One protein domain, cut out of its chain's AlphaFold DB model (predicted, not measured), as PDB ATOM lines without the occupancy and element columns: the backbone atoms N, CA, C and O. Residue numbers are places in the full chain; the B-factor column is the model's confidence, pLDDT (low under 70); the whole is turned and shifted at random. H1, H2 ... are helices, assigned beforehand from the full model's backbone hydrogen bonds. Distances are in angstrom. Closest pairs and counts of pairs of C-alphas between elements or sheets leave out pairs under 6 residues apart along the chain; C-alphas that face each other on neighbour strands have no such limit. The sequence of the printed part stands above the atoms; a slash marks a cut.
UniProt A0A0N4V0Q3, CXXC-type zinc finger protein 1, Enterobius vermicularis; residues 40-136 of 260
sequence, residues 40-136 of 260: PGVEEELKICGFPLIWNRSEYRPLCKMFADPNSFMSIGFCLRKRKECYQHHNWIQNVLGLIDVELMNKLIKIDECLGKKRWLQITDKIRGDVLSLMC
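AT A GLANCE: This is residues 40 to 136 of the 260 residues of the protein "CXXC-type zinc finger protein 1" of Enterobius vermicularis (UniProt A0A0N4V0Q3). One long, straight helix, H5, has a small head at its first end, where four short helices and their loops gather; its residues 104 to 136 stick out as a free arm. The printed part has 97 residues with five named helices, H1 to H5 in chain order, and no named strand: all helix. It is extended, with a radius of gyration of the C-alphas of 23.8 A and spans of 77 by 28 by 20 A.

HOW THE PARTS SIT: H1, residues 42 to 45, is close to but not clearly touching H5, residues 92 to 136; their closest C-alphas, Glu 43 and Ile 93, are 7.4 A apart. H2, residues 53 to 56, touches H4, residues 70 to 76; their closest C-alphas, Ile 54 and Ile 76, are 6.1 A apart. H3, residues 63 to 66, only just touches H5, at residues 99 to 103 alone, with 3 pairs of C-alphas within 8 A, the closest Leu 63 and Ile 100 at 7.3 A. In H4 and H5 every O i to N i+4 pair is within hydrogen-bond range; H1, H2 and H3 are too short for one.

IN THESE COORDINATES: H1 begins at C-alpha 42 (22.946, 37.773, -39.920). H4 is 10.7 A long. H5 runs 65.5 A to C-alpha 136 (8.769, 6.580, -95.223).

THE WHOLE: The printed part has no cut. The link H4 to H5 is long, 15 residues. Residue 58 is under pLDDT 70.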
ATOM      1  N   PRO A  40      24.336  30.170 -37.374       80.31
ATOM      2  CA  PRO A  40      23.511  31.352 -37.497       80.31
ATOM      3  C   PRO A  40      24.301  32.434 -38.245       80.31
ATOM      4  O   PRO A  40      25.483  32.646 -37.984       80.31
ATOM      5  N   GLY A  41      23.669  33.044 -39.243       83.38
ATOM      6  CA  GLY A  41      24.225  34.141 -40.028       83.38
ATOM      7  C   GLY A  41      23.884  35.503 -39.424       83.38
ATOM      8  O   GLY A  41      24.052  35.740 -38.229       83.38
ATOM      9  N   VAL A  42      23.351  36.393 -40.267       79.38
ATOM     10  CA  VAL A  42      22.946  37.773 -39.920       79.38
ATOM     11  C   VAL A  42      21.969  37.813 -38.742       79.38
ATOM     12  O   VAL A  42      21.892  38.785 -37.996       79.38
ATOM     13  N   GLU A  43      21.218  36.736 -38.536       82.31
ATOM     14  CA  GLU A  43      20.306  36.608 -37.423       82.31
ATOM     15  C   GLU A  43      21.013  36.754 -36.062       82.31
ATOM     16  O   GLU A  43      20.432  37.343 -35.153       82.31
ATOM     17  N   GLU A  44      22.252  36.292 -35.894       83.69
ATOM     18  CA  GLU A  44      22.957  36.374 -34.606       83.69
ATOM     19  C   GLU A  44      23.208  37.822 -34.145       83.69
ATOM     20  O   GLU A  44      23.176  38.109 -32.945       83.69
ATOM     21  N   GLU A  45      23.356  38.752 -35.089       87.19
ATOM     22  CA  GLU A  45      23.601  40.173 -34.824       87.19
ATOM     23  C   GLU A  45      22.343  40.920 -34.341       87.19
ATOM     24  O   GLU A  45      22.420  42.033 -33.805       87.19
ATOM     25  N   LEU A  46      21.159  40.312 -34.484       88.69
ATOM     26  CA  LEU A  46      19.896  40.940 -34.111       88.69
ATOM     27  C   LEU A  46      19.745  41.044 -32.586       88.69
ATOM     28  O   LEU A  46      19.562  40.060 -31.866       88.69
ATOM     29  N   LYS A  47      19.732  42.284 -32.086       91.75
ATOM     30  CA  LYS A  47      19.557  42.596 -30.655       91.75
ATOM     31  C   LYS A  47      18.126  42.342 -30.162       91.75
ATOM     32  O   LYS A  47      17.920  41.951 -29.011       91.75
ATOM     33  N   ILE A  48      17.138  42.549 -31.032       93.94
ATOM     34  CA  ILE A  48      15.705  42.400 -30.740       93.94
ATOM     35  C   ILE A  48      15.129  41.149 -31.407       93.94
ATOM     36  O   ILE A  48      15.666  40.648 -32.393       93.94
ATOM     37  N   CYS A  49      14.034  40.631 -30.853       93.12
ATOM     38  CA  CYS A  49      13.321  39.471 -31.372       93.12
ATOM     39  C   CYS A  49      12.793  39.734 -32.784       93.12
ATOM     40  O   CYS A  49      13.066  38.942 -33.679       93.12
ATOM     41  N   GLY A  50      12.059  40.829 -32.987       92.19
ATOM     42  CA  GLY A  50      11.541  41.219 -34.297       92.19
ATOM     43  C   GLY A  50      10.410  40.338 -34.834       92.19
ATOM     44  O   GLY A  50      10.055  40.487 -35.996       92.19
ATOM     45  N   PHE A  51       9.838  39.434 -34.028       92.44
ATOM     46  CA  PHE A  51       8.730  38.583 -34.470       92.44
ATOM     47  C   PHE A  51       7.517  39.435 -34.881       92.44
ATOM     48  O   PHE A  51       7.065  40.251 -34.069       92.44
ATOM     49  N   PRO A  52       6.968  39.264 -36.094       91.69
ATOM     50  CA  PRO A  52       5.759  39.959 -36.518       91.69
ATOM     51  C   PRO A  52       4.538  39.557 -35.695       91.69
ATOM     52  O   PRO A  52       4.062  38.428 -35.772       91.69
ATOM     53  N   LEU A  53       3.963  40.496 -34.944       90.69
ATOM     54  CA  LEU A  53       2.836  40.193 -34.055       90.69
ATOM     55  C   LEU A  53       1.564  39.800 -34.824       90.69
ATOM     56  O   LEU A  53       0.716  39.082 -34.296       90.69
ATOM     57  N   ILE A  54       1.455  40.202 -36.095       87.75
ATOM     58  CA  ILE A  54       0.374  39.773 -36.993       87.75
ATOM     59  C   ILE A  54       0.326  38.250 -37.187       87.75
ATOM     60  O   ILE A  54      -0.753  37.695 -37.396       87.75
ATOM     61  N   TRP A  55       1.467  37.567 -37.079       87.50
ATOM     62  CA  TRP A  55       1.550  36.114 -37.223       87.50
ATOM     63  C   TRP A  55       1.079  35.350 -35.982       87.50
ATOM     64  O   TRP A  55       0.898  34.143 -36.062       87.50
ATOM     65  N   ASN A  56       0.832  36.023 -34.853       83.56
ATOM     66  CA  ASN A  56       0.316  35.371 -33.644       83.56
ATOM     67  C   ASN A  56      -1.181  35.010 -33.739       83.56
ATOM     68  O   ASN A  56      -1.718  34.324 -32.873       83.56
ATOM     69  N   ARG A  57      -1.892  35.501 -34.764       76.75
ATOM     70  CA  ARG A  57      -3.302  35.158 -34.990       76.75
ATOM     71  C   ARG A  57      -3.374  33.687 -35.407       76.75
ATOM     72  O   ARG A  57      -2.730  33.316 -36.380       76.75
ATOM     73  N   SER A  58      -4.145  32.870 -34.684       59.12
ATOM     74  CA  SER A  58      -4.163  31.396 -34.781       59.12
ATOM     75  C   SER A  58      -4.747  30.824 -36.083       59.12
ATOM     76  O   SER A  58      -5.165  29.668 -36.121       59.12
ATOM     77  N   GLU A  59      -4.840  31.623 -37.136       72.12
ATOM     78  CA  GLU A  59      -5.310  31.166 -38.431       72.12
ATOM     79  C   GLU A  59      -4.143  30.522 -39.174       72.12
ATOM     80  O   GLU A  59      -3.065  31.111 -39.301       72.12
ATOM     81  N   TYR A  60      -4.367  29.310 -39.683       75.00
ATOM     82  CA  TYR A  60      -3.444  28.679 -40.616       75.00
ATOM     83  C   TYR A  60      -3.171  29.640 -41.779       75.00
ATOM     84  O   TYR A  60      -4.093  30.084 -42.468       75.00
ATOM     85  N   ARG A  61      -1.896  29.974 -41.993       75.31
ATOM     86  CA  ARG A  61      -1.479  30.931 -43.014       75.31
ATOM     87  C   ARG A  61      -0.436  30.279 -43.922       75.31
ATOM     88  O   ARG A  61       0.664  29.998 -43.451       75.31
ATOM     89  N   PRO A  62      -0.742  30.050 -45.212       82.44
ATOM     90  CA  PRO A  62       0.250  29.525 -46.140       82.44
ATOM     91  C   PRO A  62       1.378  30.547 -46.336       82.44
ATOM     92  O   PRO A  62       1.146  31.758 -46.255       82.44
ATOM     93  N   LEU A  63       2.590  30.069 -46.636       83.62
ATOM     94  CA  LEU A  63       3.788  30.910 -46.759       83.62
ATOM     95  C   LEU A  63       3.596  32.067 -47.757       83.62
ATOM     96  O   LEU A  63       4.016  33.192 -47.493       83.62
ATOM     97  N   CYS A  64       2.872  31.829 -48.856       82.19
ATOM     98  CA  CYS A  64       2.549  32.846 -49.863       82.19
ATOM     99  C   CYS A  64       1.726  34.023 -49.309       82.19
ATOM    100  O   CYS A  64       1.884  35.154 -49.759       82.19
ATOM    101  N   LYS A  65       0.881  33.785 -48.299       82.88
ATOM    102  CA  LYS A  65       0.087  34.818 -47.617       82.88
ATOM    103  C   LYS A  65       0.801  35.397 -46.398       82.88
ATOM    104  O   LYS A  65       0.318  36.368 -45.815       82.88
ATOM    105  N   MET A  66       1.931  34.814 -45.995       82.94
ATOM    106  CA  MET A  66       2.683  35.268 -44.832       82.94
ATOM    107  C   MET A  66       3.289  36.649 -45.064       82.94
ATOM    108  O   MET A  66       3.258  37.444 -44.136       82.94
ATOM    109  N   PHE A  67       3.731  36.957 -46.290       83.00
ATOM    110  CA  PHE A  67       4.415  38.207 -46.662       83.00
ATOM    111  C   PHE A  67       3.624  39.109 -47.630       83.00
ATOM    112  O   PHE A  67       4.192  40.026 -48.214       83.00
ATOM    113  N   ALA A  68       2.328  38.850 -47.831       78.94
ATOM    114  CA  ALA A  68       1.555  39.465 -48.915       78.94
ATOM    115  C   ALA A  68       1.282  40.974 -48.748       78.94
ATOM    116  O   ALA A  68       1.236  41.684 -49.748       78.94
ATOM    117  N   ASP A  69       1.101  41.471 -47.519       82.06
ATOM    118  CA  ASP A  69       0.798  42.888 -47.267       82.06
ATOM    119  C   ASP A  69       1.800  43.524 -46.285       82.06
ATOM    120  O   ASP A  69       1.653  43.359 -45.069       82.06
ATOM    121  N   PRO A  70       2.797  44.277 -46.789       81.50
ATOM    122  CA  PRO A  70       3.763  45.013 -45.975       81.50
ATOM    123  C   PRO A  70       3.128  46.019 -45.003       81.50
ATOM    124  O   PRO A  70       3.647  46.224 -43.904       81.50
ATOM    125  N   ASN A  71       1.995  46.631 -45.367       84.00
ATOM    126  CA  ASN A  71       1.356  47.657 -44.537       84.00
ATOM    127  C   ASN A  71       0.727  47.045 -43.280       84.00
ATOM    128  O   ASN A  71       0.810  47.618 -42.190       84.00
ATOM    129  N   SER A  72       0.177  45.833 -43.406       82.50
ATOM    130  CA  SER A  72      -0.328  45.046 -42.280       82.50
ATOM    131  C   SER A  72       0.718  44.880 -41.177       82.50
ATOM    132  O   SER A  72       0.419  45.077 -39.996       82.50
ATOM    133  N   PHE A  73       1.966  44.586 -41.555       81.25
ATOM    134  CA  PHE A  73       3.072  44.415 -40.615       81.25
ATOM    135  C   PHE A  73       3.391  45.686 -39.839       81.25
ATOM    136  O   PHE A  73       3.573  45.630 -38.623       81.25
ATOM    137  N   MET A  74       3.433  46.829 -40.525       83.50
ATOM    138  CA  MET A  74       3.730  48.111 -39.887       83.50
ATOM    139  C   MET A  74       2.619  48.552 -38.932       83.50
ATOM    140  O   MET A  74       2.915  49.127 -37.889       83.50
ATOM    141  N   SER A  75       1.356  48.249 -39.253       85.62
ATOM    142  CA  SER A  75       0.211  48.651 -38.426       85.62
ATOM    143  C   SER A  75       0.133  47.923 -37.075       85.62
ATOM    144  O   SER A  75      -0.223  48.532 -36.070       85.62
ATOM    145  N   ILE A  76       0.477  46.629 -37.036       87.19
ATOM    146  CA  ILE A  76       0.408  45.801 -35.818       87.19
ATOM    147  C   ILE A  76       1.756  45.793 -35.079       87.19
ATOM    148  O   ILE A  76       1.793  45.709 -33.851       87.19
ATOM    149  N   GLY A  77       2.864  45.903 -35.813       90.00
ATOM    150  CA  GLY A  77       4.211  45.988 -35.263       90.00
ATOM    151  C   GLY A  77       4.880  44.640 -34.974       90.00
ATOM    152  O   GLY A  77       4.439  43.564 -35.392       90.00
ATOM    153  N   PHE A  78       5.997  44.719 -34.248       92.81
ATOM    154  CA  PHE A  78       6.926  43.612 -34.018       92.81
ATOM    155  C   PHE A  78       7.216  43.413 -32.528       92.81
ATOM    156  O   PHE A  78       7.128  44.339 -31.723       92.81
ATOM    157  N   CYS A  79       7.636  42.206 -32.155       94.00
ATOM    158  CA  CYS A  79       8.126  41.916 -30.814       94.00
ATOM    159  C   CYS A  79       9.451  42.652 -30.546       94.00
ATOM    160  O   CYS A  79      10.482  42.349 -31.152       94.00
ATOM    161  N   LEU A  80       9.440  43.579 -29.586       93.94
ATOM    162  CA  LEU A  80      10.600  44.408 -29.220       93.94
ATOM    163  C   LEU A  80      11.462  43.823 -28.091       93.94
ATOM    164  O   LEU A  80      12.461  44.422 -27.695       93.94
ATOM    165  N   ARG A  81      11.101  42.652 -27.553       94.44
ATOM    166  CA  ARG A  81      11.895  41.986 -26.511       94.44
ATOM    167  C   ARG A  81      13.284  41.644 -27.056       94.44
ATOM    168  O   ARG A  81      13.416  41.310 -28.234       94.44
ATOM    169  N   LYS A  82      14.318  41.677 -26.211       93.00
ATOM    170  CA  LYS A  82      15.655  41.215 -26.607       93.00
ATOM    171  C   LYS A  82      15.585  39.778 -27.114       93.00
ATOM    172  O   LYS A  82      14.927  38.936 -26.503       93.00
ATOM    173  N   ARG A  83      16.292  39.494 -28.208       89.62
ATOM    174  CA  ARG A  83      16.226  38.197 -28.895       89.62
ATOM    175  C   ARG A  83      16.495  37.020 -27.953       89.62
ATOM    176  O   ARG A  83      15.679  36.110 -27.874       89.62
ATOM    177  N   LYS A  84      17.611  37.068 -27.220       88.25
ATOM    178  CA  LYS A  84      18.056  35.981 -26.327       88.25
ATOM    179  C   LYS A  84      17.161  35.793 -25.092       88.25
ATOM    180  O   LYS A  84      17.217  34.750 -24.461       88.25
ATOM    181  N   GLU A  85      16.328  36.779 -24.764       91.38
ATOM    182  CA  GLU A  85      15.428  36.756 -23.601       91.38
ATOM    183  C   GLU A  85      13.962  36.479 -24.004       91.38
ATOM    184  O   GLU A  85      13.059  36.502 -23.165       91.38
ATOM    185  N   CYS A  86      13.684  36.255 -25.295       93.81
ATOM    186  CA  CYS A  86      12.331  36.080 -25.817       93.81
ATOM    187  C   CYS A  86      11.927  34.605 -25.931       93.81
ATOM    188  O   CYS A  86      12.097  33.983 -26.974       93.81
ATOM    189  N   TYR A  87      11.302  34.076 -24.876       92.12
ATOM    190  CA  TYR A  87      10.830  32.685 -24.831       92.12
ATOM    191  C   TYR A  87       9.590  32.407 -25.695       92.12
ATOM    192  O   TYR A  87       9.445  31.303 -26.203       92.12
ATOM    193  N   GLN A  88       8.718  33.401 -25.906       91.94
ATOM    194  CA  GLN A  88       7.487  33.230 -26.699       91.94
ATOM    195  C   GLN A  88       7.758  32.958 -28.184       91.94
ATOM    196  O   GLN A  88       7.000  32.250 -28.833       91.94
ATOM    197  N   HIS A  89       8.851  33.505 -28.716       92.69
ATOM    198  CA  HIS A  89       9.212  33.412 -30.134       92.69
ATOM    199  C   HIS A  89      10.617  32.835 -30.269       92.69
ATOM    200  O   HIS A  89      11.476  33.379 -30.969       92.69
ATOM    201  N   HIS A  90      10.883  31.767 -29.518       90.88
ATOM    202  CA  HIS A  90      12.184  31.133 -29.543       90.88
ATOM    203  C   HIS A  90      12.492  30.652 -30.963       90.88
ATOM    204  O   HIS A  90      11.721  29.903 -31.562       90.88
ATOM    205  N   ASN A  91      13.627  31.105 -31.493       89.94
ATOM    206  CA  ASN A  91      14.155  30.657 -32.775       89.94
ATOM    207  C   ASN A  91      13.230  30.868 -33.992       89.94
ATOM    208  O   ASN A  91      13.330  30.163 -34.994       89.94
ATOM    209  N   TRP A  92      12.322  31.847 -33.922       91.19
ATOM    210  CA  TRP A  92      11.302  32.041 -34.956       91.19
ATOM    211  C   TRP A  92      11.886  32.304 -36.355       91.19
ATOM    212  O   TRP A  92      11.296  31.869 -37.338       91.19
ATOM    213  N   ILE A  93      13.049  32.961 -36.457       91.62
ATOM    214  CA  ILE A  93      13.717  33.207 -37.748       91.62
ATOM    215  C   ILE A  93      14.191  31.900 -38.376       91.62
ATOM    216  O   ILE A  93      13.898  31.657 -39.542       91.62
ATOM    217  N   GLN A  94      14.845  31.034 -37.599       91.62
ATOM    218  CA  GLN A  94      15.269  29.721 -38.084       91.62
ATOM    219  C   GLN A  94      14.056  28.879 -38.511       91.62
ATOM    220  O   GLN A  94      14.098  28.234 -39.554       91.62
ATOM    221  N   ASN A  95      12.950  28.940 -37.759       91.06
ATOM    222  CA  ASN A  95      11.715  28.233 -38.110       91.06
ATOM    223  C   ASN A  95      11.107  28.745 -39.424       91.06
ATOM    224  O   ASN A  95      10.744  27.945 -40.280       91.06
ATOM    225  N   VAL A  96      11.020  30.066 -39.610       91.75
ATOM    226  CA  VAL A  96      10.484  30.670 -40.840       91.75
ATOM    227  C   VAL A  96      11.356  30.344 -42.047       91.75
ATOM    228  O   VAL A  96      10.828  29.972 -43.090       91.75
ATOM    229  N   LEU A  97      12.680  30.426 -41.909       91.50
ATOM    230  CA  LEU A  97      13.604  30.011 -42.963       91.50
ATOM    231  C   LEU A  97      13.461  28.516 -43.276       91.50
ATOM    232  O   LEU A  97      13.435  28.142 -44.440       91.50
ATOM    233  N   GLY A  98      13.270  27.671 -42.260       92.81
ATOM    234  CA  GLY A  98      12.970  26.253 -42.452       92.81
ATOM    235  C   GLY A  98      11.683  26.011 -43.240       92.81
ATOM    236  O   GLY A  98      11.662  25.156 -44.119       92.81
ATOM    237  N   LEU A  99      10.625  26.783 -42.977       91.94
ATOM    238  CA  LEU A  99       9.384  26.718 -43.757       91.94
ATOM    239  C   LEU A  99       9.605  27.147 -45.215       91.94
ATOM    240  O   LEU A  99       9.086  26.499 -46.122       91.94
ATOM    241  N   ILE A 100      10.392  28.202 -45.446       93.12
ATOM    242  CA  ILE A 100      10.760  28.654 -46.796       93.12
ATOM    243  C   ILE A 100      11.526  27.556 -47.544       93.12
ATOM    244  O   ILE A 100      11.187  27.254 -48.687       93.12
ATOM    245  N   ASP A 101      12.508  26.928 -46.897       93.50
ATOM    246  CA  ASP A 101      13.312  25.854 -47.487       93.50
ATOM    247  C   ASP A 101      12.454  24.633 -47.860       93.50
ATOM    248  O   ASP A 101      12.649  24.040 -48.924       93.50
ATOM    249  N   VAL A 102      11.474  24.271 -47.024       92.56
ATOM    250  CA  VAL A 102      10.530  23.176 -47.308       92.56
ATOM    251  C   VAL A 102       9.644  23.503 -48.510       92.56
ATOM    252  O   VAL A 102       9.500  22.673 -49.407       92.56
ATOM    253  N   GLU A 103       9.087  24.713 -48.578       92.62
ATOM    254  CA  GLU A 103       8.298  25.141 -49.738       92.62
ATOM    255  C   GLU A 103       9.139  25.152 -51.017       92.62
ATOM    256  O   GLU A 103       8.693  24.673 -52.062       92.62
ATOM    257  N   LEU A 104      10.383  25.626 -50.937       93.12
ATOM    258  CA  LEU A 104      11.301  25.610 -52.069       93.12
ATOM    259  C   LEU A 104      11.600  24.176 -52.527       93.12
ATOM    260  O   LEU A 104      11.554  23.898 -53.725       93.12
ATOM    261  N   MET A 105      11.827  23.251 -51.592       92.56
ATOM    262  CA  MET A 105      12.002  21.830 -51.896       92.56
ATOM    263  C   MET A 105      10.767  21.241 -52.589       92.56
ATOM    264  O   MET A 105      10.907  20.561 -53.605       92.56
ATOM    265  N   ASN A 106       9.559  21.559 -52.117       93.56
ATOM    266  CA  ASN A 106       8.315  21.126 -52.760       93.56
ATOM    267  C   ASN A 106       8.215  21.636 -54.205       93.56
ATOM    268  O   ASN A 106       7.853  20.880 -55.109       93.56
ATOM    269  N   LYS A 107       8.577  22.901 -54.461       93.38
ATOM    270  CA  LYS A 107       8.604  23.447 -55.829       93.38
ATOM    271  C   LYS A 107       9.665  22.779 -56.701       93.38
ATOM    272  O   LYS A 107       9.391  22.504 -57.866       93.38
ATOM    273  N   LEU A 108      10.840  22.471 -56.152       92.62
ATOM    274  CA  LEU A 108      11.892  21.753 -56.877       92.62
ATOM    275  C   LEU A 108      11.458  20.337 -57.274       92.62
ATOM    276  O   LEU A 108      11.698  19.941 -58.411       92.62
ATOM    277  N   ILE A 109      10.754  19.612 -56.398       93.62
ATOM    278  CA  ILE A 109      10.166  18.302 -56.726       93.62
ATOM    279  C   ILE A 109       9.186  18.435 -57.898       93.62
ATOM    280  O   ILE A 109       9.248  17.659 -58.848       93.62
ATOM    281  N   LYS A 110       8.328  19.463 -57.896       96.25
ATOM    282  CA  LYS A 110       7.404  19.718 -59.015       96.25
ATOM    283  C   LYS A 110       8.114  20.030 -60.328       96.25
ATOM    284  O   LYS A 110       7.659  19.591 -61.386       96.25
ATOM    285  N   ILE A 111       9.231  20.749 -60.278       94.69
ATOM    286  CA  ILE A 111      10.063  20.987 -61.463       94.69
ATOM    287  C   ILE A 111      10.651  19.664 -61.972       94.69
ATOM    288  O   ILE A 111      10.595  19.412 -63.174       94.69
ATOM    289  N   ASP A 112      11.154  18.806 -61.084       93.69
ATOM    290  CA  ASP A 112      11.695  17.495 -61.457       93.69
ATOM    291  C   ASP A 112      10.628  16.587 -62.093       93.69
ATOM    292  O   ASP A 112      10.853  16.044 -63.175       93.69
ATOM    293  N   GLU A 113       9.419  16.526 -61.521       96.38
ATOM    294  CA  GLU A 113       8.270  15.825 -62.115       96.38
ATOM    295  C   GLU A 113       7.994  16.308 -63.555       96.38
ATOM    296  O   GLU A 113       7.782  15.505 -64.471       96.38
ATOM    297  N   CYS A 114       8.023  17.626 -63.786       96.19
ATOM    298  CA  CYS A 114       7.804  18.214 -65.109       96.19
ATOM    299  C   CYS A 114       8.934  17.878 -66.093       96.19
ATOM    300  O   CYS A 114       8.678  17.564 -67.259       96.19
ATOM    301  N   LEU A 115      10.188  17.912 -65.638       93.94
ATOM    302  CA  LEU A 115      11.347  17.541 -66.451       93.94
ATOM    303  C   LEU A 115      11.354  16.043 -66.782       93.94
ATOM    304  O   LEU A 115      11.698  15.670 -67.906       93.94
ATOM    305  N   GLY A 116      10.914  15.196 -65.850       95.12
ATOM    306  CA  GLY A 116      10.685  13.772 -66.070       95.12
ATOM    307  C   GLY A 116       9.671  13.529 -67.189       95.12
ATOM    308  O   GLY A 116       9.974  12.822 -68.152       95.12
ATOM    309  N   LYS A 117       8.512  14.201 -67.130       96.56
ATOM    310  CA  LYS A 117       7.477  14.139 -68.182       96.56
ATOM    311  C   LYS A 117       7.997  14.624 -69.535       96.56
ATOM    312  O   LYS A 117       7.798  13.953 -70.545       96.56
ATOM    313  N   LYS A 118       8.722  15.748 -69.568       96.44
ATOM    314  CA  LYS A 118       9.347  16.265 -70.796       96.44
ATOM    315  C   LYS A 118      10.304  15.246 -71.414       96.44
ATOM    316  O   LYS A 118      10.237  15.008 -72.616       96.44
ATOM    317  N   ARG A 119      11.184  14.640 -70.610       96.25
ATOM    318  CA  ARG A 119      12.127  13.617 -71.088       96.25
ATOM    319  C   ARG A 119      11.382  12.408 -71.660       96.25
ATOM    320  O   ARG A 119      11.765  11.912 -72.715       96.25
ATOM    321  N   TRP A 120      10.313  11.965 -71.001       96.44
ATOM    322  CA  TRP A 120       9.487  10.855 -71.478       96.44
ATOM    323  C   TRP A 120       8.810  11.155 -72.826       96.44
ATOM    324  O   TRP A 120       8.869  10.331 -73.742       96.44
ATOM    325  N   LEU A 121       8.249  12.358 -72.991       96.81
ATOM    326  CA  LEU A 121       7.668  12.798 -74.264       96.81
ATOM    327  C   LEU A 121       8.723  12.869 -75.371       96.81
ATOM    328  O   LEU A 121       8.507  12.326 -76.445       96.81
ATOM    329  N   GLN A 122       9.900  13.433 -75.091       96.75
ATOM    330  CA  GLN A 122      10.994  13.504 -76.066       96.75
ATOM    331  C   GLN A 122      11.460  12.121 -76.542       96.75
ATOM    332  O   GLN A 122      11.750  11.943 -77.724       96.75
ATOM    333  N   ILE A 123      11.532  11.138 -75.639       96.38
ATOM    334  CA  ILE A 123      11.846   9.749 -76.002       96.38
ATOM    335  C   ILE A 123      10.744   9.180 -76.903       96.38
ATOM    336  O   ILE A 123      11.046   8.588 -77.936       96.38
ATOM    337  N   THR A 124       9.480   9.394 -76.540       96.88
ATOM    338  CA  THR A 124       8.325   8.907 -77.305       96.88
ATOM    339  C   THR A 124       8.271   9.521 -78.703       96.88
ATOM    340  O   THR A 124       8.122   8.794 -79.683       96.88
ATOM    341  N   ASP A 125       8.463  10.834 -78.823       96.44
ATOM    342  CA  ASP A 125       8.495  11.543 -80.105       96.44
ATOM    343  C   ASP A 125       9.643  11.050 -80.984       96.44
ATOM    344  O   ASP A 125       9.454  10.827 -82.179       96.44
ATOM    345  N   LYS A 126      10.820  10.800 -80.393       96.19
ATOM    346  CA  LYS A 126      11.963  10.233 -81.116       96.19
ATOM    347  C   LYS A 126      11.661   8.833 -81.646       96.19
ATOM    348  O   LYS A 126      11.948   8.567 -82.807       96.19
ATOM    349  N   ILE A 127      11.071   7.956 -80.829       95.50
ATOM    350  CA  ILE A 127      10.685   6.598 -81.252       95.50
ATOM    351  C   ILE A 127       9.655   6.667 -82.385       95.50
ATOM    352  O   ILE A 127       9.776   5.956 -83.378       95.50
ATOM    353  N   ARG A 128       8.658   7.552 -82.274       95.12
ATOM    354  CA  ARG A 128       7.643   7.743 -83.320       95.12
ATOM    355  C   ARG A 128       8.251   8.275 -84.616       95.12
ATOM    356  O   ARG A 128       7.893   7.790 -85.685       95.12
ATOM    357  N   GLY A 129       9.168   9.237 -84.524       94.75
ATOM    358  CA  GLY A 129       9.905   9.763 -85.670       94.75
ATOM    359  C   GLY A 129      10.790   8.711 -86.340       94.75
ATOM    360  O   GLY A 129      10.833   8.651 -87.561       94.75
ATOM    361  N   ASP A 130      11.435   7.843 -85.557       91.94
ATOM    362  CA  ASP A 130      12.269   6.743 -86.061       91.94
ATOM    363  C   ASP A 130      11.434   5.695 -86.815       91.94
ATOM    364  O   ASP A 130      11.745   5.334 -87.948       91.94
ATOM    365  N   VAL A 131      10.291   5.288 -86.251       92.81
ATOM    366  CA  VAL A 131       9.340   4.400 -86.945       92.81
ATOM    367  C   VAL A 131       8.814   5.047 -88.226       92.81
ATOM    368  O   VAL A 131       8.764   4.388 -89.264       92.81
ATOM    369  N   LEU A 132       8.449   6.332 -88.190       89.88
ATOM    370  CA  LEU A 132       7.996   7.048 -89.383       89.88
ATOM    371  C   LEU A 132       9.101   7.116 -90.447       89.88
ATOM    372  O   LEU A 132       8.824   6.904 -91.621       89.88
ATOM    373  N   SER A 133      10.350   7.333 -90.038       89.31
ATOM    374  CA  SER A 133      11.520   7.292 -90.920       89.31
ATOM    375  C   SER A 133      11.682   5.919 -91.581       89.31
ATOM    376  O   SER A 133      11.939   5.844 -92.777       89.31
ATOM    377  N   LEU A 134      11.474   4.820 -90.848       86.88
ATOM    378  CA  LEU A 134      11.488   3.470 -91.425       86.88
ATOM    379  C   LEU A 134      10.333   3.236 -92.406       86.88
ATOM    380  O   LEU A 134      10.539   2.622 -93.448       86.88
ATOM    381  N   MET A 135       9.129   3.721 -92.092       85.38
ATOM    382  CA  MET A 135       7.949   3.572 -92.954       85.38
ATOM    383  C   MET A 135       8.023   4.431 -94.224       85.38
ATOM    384  O   MET A 135       7.502   4.028 -95.260       85.38
ATOM    385  N   CYS A 136       8.644   5.609 -94.136       83.00
ATOM    386  CA  CYS A 136       8.769   6.580 -95.223       83.00
ATOM    387  C   CYS A 136      10.114   6.515 -95.953       83.00
ATOM    388  O   CYS A 136      10.324   7.286 -96.890       83.00
TER     389      CYS A 136